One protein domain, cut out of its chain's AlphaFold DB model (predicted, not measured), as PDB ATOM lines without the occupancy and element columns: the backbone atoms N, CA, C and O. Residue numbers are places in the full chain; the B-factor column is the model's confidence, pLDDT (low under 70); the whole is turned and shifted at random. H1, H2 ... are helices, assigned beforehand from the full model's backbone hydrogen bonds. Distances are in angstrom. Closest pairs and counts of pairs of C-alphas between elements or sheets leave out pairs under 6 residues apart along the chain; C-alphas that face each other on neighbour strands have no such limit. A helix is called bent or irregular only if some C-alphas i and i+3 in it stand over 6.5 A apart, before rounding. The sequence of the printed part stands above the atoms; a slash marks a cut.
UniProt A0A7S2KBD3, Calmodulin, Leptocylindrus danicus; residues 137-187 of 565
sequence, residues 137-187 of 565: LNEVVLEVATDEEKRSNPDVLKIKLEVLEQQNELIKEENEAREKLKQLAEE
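This is residues 137 to 187 of the 565 residues of the protein "Calmodulin" of Leptocylindrus danicus (UniProt A0A7S2KBD3). One long, straight helix, H3, makes the length of this domain, and the chain before it folds back at its beginning into a small head, where H1 packs steeply on residues 156 to 163 of H3 and the short H2 sits at the turn into H3. The rest of H3, residues 164 to 187, sticks out as a free arm. The printed part has 51 residues with three named helices, H1, H2 and H3 in that order along the chain, and no named strand; its class is all helix. It is extended, with a radius of gyration of the C-alphas of 16.5 A, and the C-alphas span 51 by 16 by 15 A.

Begin at residues 137 to 144, which are H1, and look from there to residues 154 to 187, which are H3. H1 and H3 touch, and the closest C-alphas, those of Asn 138 and Ile 159, are 5.9 A apart. Their lines stand at a steep tilt of 65 degrees and they run opposite ways. H3 touches H1 with residues 156 to 163 alone. Next look at residues 149 to 152, which are H2. H1 and H2 are close but not clearly touching, with the C-alphas of Leu 142 and Lys 150 the closest at 7.3 A. H2 and H3 touch only at the corner by their link; their closest C-alphas are those of Lys 150 and Val 156, 5.6 A apart, and H3 touches H2 with residues 156 to 160 alone. Along the backbones of H1 and H3, every O i to N i+4 pair is within hydrogen-bond range. H2, with four residues, is too short for such a pair, and its one O i to N i+3 pair is within range.

Find C-alpha 137 at (21.658, -51.646, 36.967); from there H1 runs to residue 144, 10.5 A from first to last C-alpha. H2 follows from Glu 149 to Ser 152. Then find C-alpha 154 at (15.873, -61.719, 25.060), where H3 begins; it runs 48.9 A to C-alpha 187 at (-15.079, -38.761, 55.191). No helix here is bent.

The two C-alphas farthest apart are those of Glu 148 and Glu 187, at 51.4 A. The printed part has no cut from residue 137 to residue 187, and the links H1 to H2, of four residues, and H2 to H3, of one residue, are both tight. The mean pLDDT of the printed part of this predicted model is 84.8, and no printed residue is under 70; the mean is 79 in H1, 72 in H2 and 89 in H3.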
ATOM      1  N   LEU A 137      20.989 -50.939  38.060       80.38
ATOM      2  CA  LEU A 137      21.658 -51.646  36.967       80.38
ATOM      3  C   LEU A 137      20.706 -51.940  35.809       80.38
ATOM      4  O   LEU A 137      21.069 -51.722  34.657       80.38
ATOM      5  N   ASN A 138      19.492 -52.392  36.109       84.75
ATOM      6  CA  ASN A 138      18.463 -52.673  35.119       84.75
ATOM      7  C   ASN A 138      18.091 -51.410  34.324       84.75
ATOM      8  O   ASN A 138      17.987 -51.464  33.098       84.75
ATOM      9  N   GLU A 139      17.969 -50.266  35.001       79.44
ATOM     10  CA  GLU A 139      17.747 -48.962  34.369       79.44
ATOM     11  C   GLU A 139      18.920 -48.550  33.463       79.44
ATOM     12  O   GLU A 139      18.718 -48.269  32.282       79.44
ATOM     13  N   VAL A 140      20.159 -48.598  33.962       76.81
ATOM     14  CA  VAL A 140      21.355 -48.215  33.188       76.81
ATOM     15  C   VAL A 140      21.562 -49.125  31.973       76.81
ATOM     16  O   VAL A 140      21.902 -48.643  30.893       76.81
ATOM     17  N   VAL A 141      21.327 -50.435  32.107       80.12
ATOM     18  CA  VAL A 141      21.407 -51.382  30.980       80.12
ATOM     19  C   VAL A 141      20.365 -51.043  29.917       80.12
ATOM     20  O   VAL A 141      20.666 -51.110  28.727       80.12
ATOM     21  N   LEU A 142      19.160 -50.636  30.318       77.44
ATOM     22  CA  LEU A 142      18.149 -50.163  29.378       77.44
ATOM     23  C   LEU A 142      18.532 -48.823  28.741       77.44
ATOM     24  O   LEU A 142      18.214 -48.622  27.577       77.44
ATOM     25  N   GLU A 143      19.209 -47.904  29.424       75.38
ATOM     26  CA  GLU A 143      19.646 -46.649  28.793       75.38
ATOM     27  C   GLU A 143      20.775 -46.856  27.778       75.38
ATOM     28  O   GLU A 143      20.750 -46.257  26.704       75.38
ATOM     29  N   VAL A 144      21.731 -47.738  28.085       80.19
ATOM     30  CA  VAL A 144      22.887 -48.024  27.221       80.19
ATOM     31  C   VAL A 144      22.517 -48.926  26.041       80.19
ATOM     32  O   VAL A 144      23.102 -48.795  24.967       80.19
ATOM     33  N   ALA A 145      21.546 -49.831  26.213       76.12
ATOM     34  CA  ALA A 145      21.117 -50.725  25.144       76.12
ATOM     35  C   ALA A 145      20.540 -49.943  23.956       76.12
ATOM     36  O   ALA A 145      19.641 -49.102  24.099       76.12
ATOM     37  N   THR A 146      21.016 -50.283  22.760       77.81
ATOM     38  CA  THR A 146      20.487 -49.733  21.510       77.81
ATOM     39  C   THR A 146      19.027 -50.155  21.306       77.81
ATOM     40  O   THR A 146      18.557 -51.165  21.840       77.81
ATOM     41  N   ASP A 147      18.273 -49.394  20.511       72.38
ATOM     42  CA  ASP A 147      16.858 -49.702  20.253       72.38
ATOM     43  C   ASP A 147      16.653 -51.061  19.562       72.38
ATOM     44  O   ASP A 147      15.600 -51.688  19.715       72.38
ATOM     45  N   GLU A 148      17.671 -51.546  18.852       71.44
ATOM     46  CA  GLU A 148      17.701 -52.873  18.234       71.44
ATOM     47  C   GLU A 148      17.879 -53.982  19.280       71.44
ATOM     48  O   GLU A 148      17.159 -54.986  19.255       71.44
ATOM     49  N   GLU A 149      18.764 -53.776  20.256       72.69
ATOM     50  CA  GLU A 149      19.005 -54.712  21.357       72.69
ATOM     51  C   GLU A 149      17.808 -54.778  22.310       72.69
ATOM     52  O   GLU A 149      17.431 -55.863  22.747       72.69
ATOM     53  N   LYS A 150      17.122 -53.654  22.545       72.56
ATOM     54  CA  LYS A 150      15.868 -53.600  23.322       72.56
ATOM     55  C   LYS A 150      14.728 -54.414  22.717       72.56
ATOM     56  O   LYS A 150      13.790 -54.761  23.435       72.56
ATOM     57  N   ARG A 151      14.752 -54.650  21.402       70.88
ATOM     58  CA  ARG A 151      13.707 -55.378  20.664       70.88
ATOM     59  C   ARG A 151      14.086 -56.824  20.374       70.88
ATOM     60  O   ARG A 151      13.193 -57.660  20.288       70.88
ATOM     61  N   SER A 152      15.377 -57.099  20.215       72.50
ATOM     62  CA  SER A 152      15.864 -58.383  19.703       72.50
ATOM     63  C   SER A 152      16.524 -59.238  20.778       72.50
ATOM     64  O   SER A 152      16.389 -60.461  20.742       72.50
ATOM     65  N   ASN A 153      17.215 -58.628  21.749       82.12
ATOM     66  CA  ASN A 153      17.923 -59.397  22.764       82.12
ATOM     67  C   ASN A 153      16.946 -59.860  23.856       82.12
ATOM     68  O   ASN A 153      16.341 -59.026  24.539       82.12
ATOM     69  N   PRO A 154      16.810 -61.181  24.079       82.38
ATOM     70  CA  PRO A 154      15.873 -61.719  25.060       82.38
ATOM     71  C   PRO A 154      16.217 -61.289  26.489       82.38
ATOM     72  O   PRO A 154      15.320 -61.165  27.315       82.38
ATOM     73  N   ASP A 155      17.491 -61.040  26.791       80.12
ATOM     74  CA  ASP A 155      17.920 -60.643  28.133       80.12
ATOM     75  C   ASP A 155      17.598 -59.171  28.431       80.12
ATOM     76  O   ASP A 155      17.087 -58.872  29.506       80.12
ATOM     77  N   VAL A 156      17.749 -58.270  27.453       82.75
ATOM     78  CA  VAL A 156      17.326 -56.861  27.588       82.75
ATOM     79  C   VAL A 156      15.800 -56.754  27.676       82.75
ATOM     80  O   VAL A 156      15.278 -55.947  28.442       82.75
ATOM     81  N   LEU A 157      15.064 -57.605  26.954       83.81
ATOM     82  CA  LEU A 157      13.604 -57.696  27.060       83.81
ATOM     83  C   LEU A 157      13.144 -58.172  28.444       83.81
ATOM     84  O   LEU A 157      12.176 -57.629  28.968       83.81
ATOM     85  N   LYS A 158      13.825 -59.151  29.053       88.19
ATOM     86  CA  LYS A 158      13.535 -59.583  30.431       88.19
ATOM     87  C   LYS A 158      13.779 -58.457  31.430       88.19
ATOM     88  O   LYS A 158      12.910 -58.202  32.251       88.19
ATOM     89  N   ILE A 159      14.910 -57.759  31.311       85.19
ATOM     90  CA  ILE A 159      15.226 -56.594  32.152       85.19
ATOM     91  C   ILE A 159      14.154 -55.511  31.973       85.19
ATOM     92  O   ILE A 159      13.656 -54.955  32.945       85.19
ATOM     93  N   LYS A 160      13.718 -55.262  30.733       85.69
ATOM     94  CA  LYS A 160      12.624 -54.329  30.440       85.69
ATOM     95  C   LYS A 160      11.309 -54.747  31.096       85.69
ATOM     96  O   LYS A 160      10.595 -53.888  31.601       85.69
ATOM     97  N   LEU A 161      10.971 -56.035  31.056       88.56
ATOM     98  CA  LEU A 161       9.777 -56.563  31.716       88.56
ATOM     99  C   LEU A 161       9.864 -56.385  33.234       88.56
ATOM    100  O   LEU A 161       8.905 -55.895  33.815       88.56
ATOM    101  N   GLU A 162      11.010 -56.686  33.846       87.38
ATOM    102  CA  GLU A 162      11.236 -56.501  35.285       87.38
ATOM    103  C   GLU A 162      11.083 -55.029  35.697       87.38
ATOM    104  O   GLU A 162      10.333 -54.724  36.622       87.38
ATOM    105  N   VAL A 163      11.692 -54.091  34.959       87.94
ATOM    106  CA  VAL A 163      11.540 -52.649  35.228       87.94
ATOM    107  C   VAL A 163      10.089 -52.189  35.056       87.94
ATOM    108  O   VAL A 163       9.591 -51.402  35.859       87.94
ATOM    109  N   LEU A 164       9.372 -52.688  34.043       87.00
ATOM    110  CA  LEU A 164       7.954 -52.364  33.848       87.00
ATOM    111  C   LEU A 164       7.065 -52.948  34.951       87.00
ATOM    112  O   LEU A 164       6.100 -52.303  35.357       87.00
ATOM    113  N   GLU A 165       7.354 -54.155  35.432       88.81
ATOM    114  CA  GLU A 165       6.646 -54.759  36.563       88.81
ATOM    115  C   GLU A 165       6.842 -53.929  37.834       88.81
ATOM    116  O   GLU A 165       5.852 -53.562  38.467       88.81
ATOM    117  N   GLN A 166       8.082 -53.534  38.134       87.12
ATOM    118  CA  GLN A 166       8.395 -52.657  39.265       87.12
ATOM    119  C   GLN A 166       7.684 -51.300  39.154       87.12
ATOM    120  O   GLN A 166       7.053 -50.844  40.108       87.12
ATOM    121  N   GLN A 167       7.714 -50.658  37.981       87.31
ATOM    122  CA  GLN A 167       6.994 -49.399  37.757       87.31
ATOM    123  C   GLN A 167       5.476 -49.560  37.939       87.31
ATOM    124  O   GLN A 167       4.841 -48.698  38.542       87.31
ATOM    125  N   ASN A 168       4.882 -50.662  37.467       88.31
ATOM    126  CA  ASN A 168       3.453 -50.937  37.653       88.31
ATOM    127  C   ASN A 168       3.084 -51.180  39.123       88.31
ATOM    128  O   ASN A 168       2.008 -50.763  39.555       88.31
ATOM    129  N   GLU A 169       3.958 -51.833  39.892       92.12
ATOM    130  CA  GLU A 169       3.780 -52.012  41.334       92.12
ATOM    131  C   GLU A 169       3.808 -50.661  42.062       92.12
ATOM    132  O   GLU A 169       2.867 -50.349  42.792       92.12
ATOM    133  N   LEU A 170       4.785 -49.799  41.760       89.94
ATOM    134  CA  LEU A 170       4.863 -48.441  42.313       89.94
ATOM    135  C   LEU A 170       3.631 -47.590  41.957       89.94
ATOM    136  O   LEU A 170       3.074 -46.909  42.819       89.94
ATOM    137  N   ILE A 171       3.155 -47.662  40.709       93.25
ATOM    138  CA  ILE A 171       1.928 -46.971  40.271       93.25
ATOM    139  C   ILE A 171       0.716 -47.468  41.062       93.25
ATOM    140  O   ILE A 171      -0.160 -46.682  41.435       93.25
ATOM    141  N   LYS A 172       0.633 -48.776  41.311       94.19
ATOM    142  CA  LYS A 172      -0.463 -49.368  42.074       94.19
ATOM    143  C   LYS A 172      -0.446 -48.884  43.521       94.19
ATOM    144  O   LYS A 172      -1.485 -48.450  44.011       94.19
ATOM    145  N   GLU A 173       0.712 -48.893  44.175       93.31
ATOM    146  CA  GLU A 173       0.861 -48.389  45.542       93.31
ATOM    147  C   GLU A 173       0.518 -46.896  45.651       93.31
ATOM    148  O   GLU A 173      -0.215 -46.491  46.560       93.31
ATOM    149  N   GLU A 174       0.978 -46.072  44.701       93.12
ATOM    150  CA  GLU A 174       0.653 -44.644  44.662       93.12
ATOM    151  C   GLU A 174      -0.855 -44.418  44.477       93.12
ATOM    152  O   GLU A 174      -1.458 -43.590  45.169       93.12
ATOM    153  N   ASN A 175      -1.495 -45.171  43.578       89.31
ATOM    154  CA  ASN A 175      -2.936 -45.088  43.355       89.31
ATOM    155  C   ASN A 175      -3.731 -45.522  44.591       89.31
ATOM    156  O   ASN A 175      -4.662 -44.818  44.981       89.31
ATOM    157  N   GLU A 176      -3.338 -46.607  45.259       94.31
ATOM    158  CA  GLU A 176      -3.959 -47.044  46.514       94.31
ATOM    159  C   GLU A 176      -3.796 -45.997  47.628       94.31
ATOM    160  O   GLU A 176      -4.729 -45.743  48.395       94.31
ATOM    161  N   ALA A 177      -2.630 -45.351  47.726       91.81
ATOM    162  CA  ALA A 177      -2.405 -44.260  48.672       91.81
ATOM    163  C   ALA A 177      -3.282 -43.039  48.347       91.81
ATOM    164  O   ALA A 177      -3.914 -42.470  49.242       91.81
ATOM    165  N   ARG A 178      -3.387 -42.666  47.066       89.19
ATOM    166  CA  ARG A 178      -4.269 -41.588  46.592       89.19
ATOM    167  C   ARG A 178      -5.740 -41.898  46.862       89.19
ATOM    168  O   ARG A 178      -6.477 -40.999  47.254       89.19
ATOM    169  N   GLU A 179      -6.180 -43.140  46.681       91.50
ATOM    170  CA  GLU A 179      -7.547 -43.566  47.001       91.50
ATOM    171  C   GLU A 179      -7.833 -43.487  48.501       91.50
ATOM    172  O   GLU A 179      -8.857 -42.927  48.886       91.50
ATOM    173  N   LYS A 180      -6.909 -43.947  49.355       92.75
ATOM    174  CA  LYS A 180      -7.029 -43.808  50.818       92.75
ATOM    175  C   LYS A 180      -7.127 -42.340  51.235       92.75
ATOM    176  O   LYS A 180      -7.990 -41.988  52.031       92.75
ATOM    177  N   LEU A 181      -6.302 -41.461  50.662       90.00
ATOM    178  CA  LEU A 181      -6.370 -40.020  50.932       90.00
ATOM    179  C   LEU A 181      -7.686 -39.392  50.454       90.00
ATOM    180  O   LEU A 181      -8.246 -38.554  51.156       90.00
ATOM    181  N   LYS A 182      -8.211 -39.810  49.295       88.75
ATOM    182  CA  LYS A 182      -9.528 -39.369  48.806       88.75
ATOM    183  C   LYS A 182     -10.655 -39.834  49.725       88.75
ATOM    184  O   LYS A 182     -11.521 -39.030  50.042       88.75
ATOM    185  N   GLN A 183     -10.617 -41.081  50.194       89.38
ATOM    186  CA  GLN A 183     -11.598 -41.606  51.148       89.38
ATOM    187  C   GLN A 183     -11.563 -40.825  52.464       89.38
ATOM    188  O   GLN A 183     -12.609 -40.374  52.920       89.38
ATOM    189  N   LEU A 184     -10.372 -40.561  53.013       90.31
ATOM    190  CA  LEU A 184     -10.212 -39.729  54.210       90.31
ATOM    191  C   LEU A 184     -10.740 -38.301  53.990       90.31
ATOM    192  O   LEU A 184     -11.461 -37.771  54.832       90.31
ATOM    193  N   ALA A 185     -10.454 -37.688  52.838       90.94
ATOM    194  CA  ALA A 185     -10.962 -36.358  52.501       90.94
ATOM    195  C   ALA A 185     -12.494 -36.337  52.328       90.94
ATOM    196  O   ALA A 185     -13.152 -35.397  52.774       90.94
ATOM    197  N   GLU A 186     -13.081 -37.366  51.714       89.56
ATOM    198  CA  GLU A 186     -14.532 -37.516  51.588       89.56
ATOM    199  C   GLU A 186     -15.209 -37.746  52.942       89.56
ATOM    200  O   GLU A 186     -16.281 -37.193  53.192       89.56
ATOM    201  N   GLU A 187     -14.605 -38.545  53.823       87.06
ATOM    202  CA  GLU A 187     -15.079 -38.761  55.191       87.06
ATOM    203  C   GLU A 187     -15.026 -37.466  56.007       87.06
ATOM    204  O   GLU A 187     -16.010 -37.111  56.660       87.06
TER     205      GLU A 187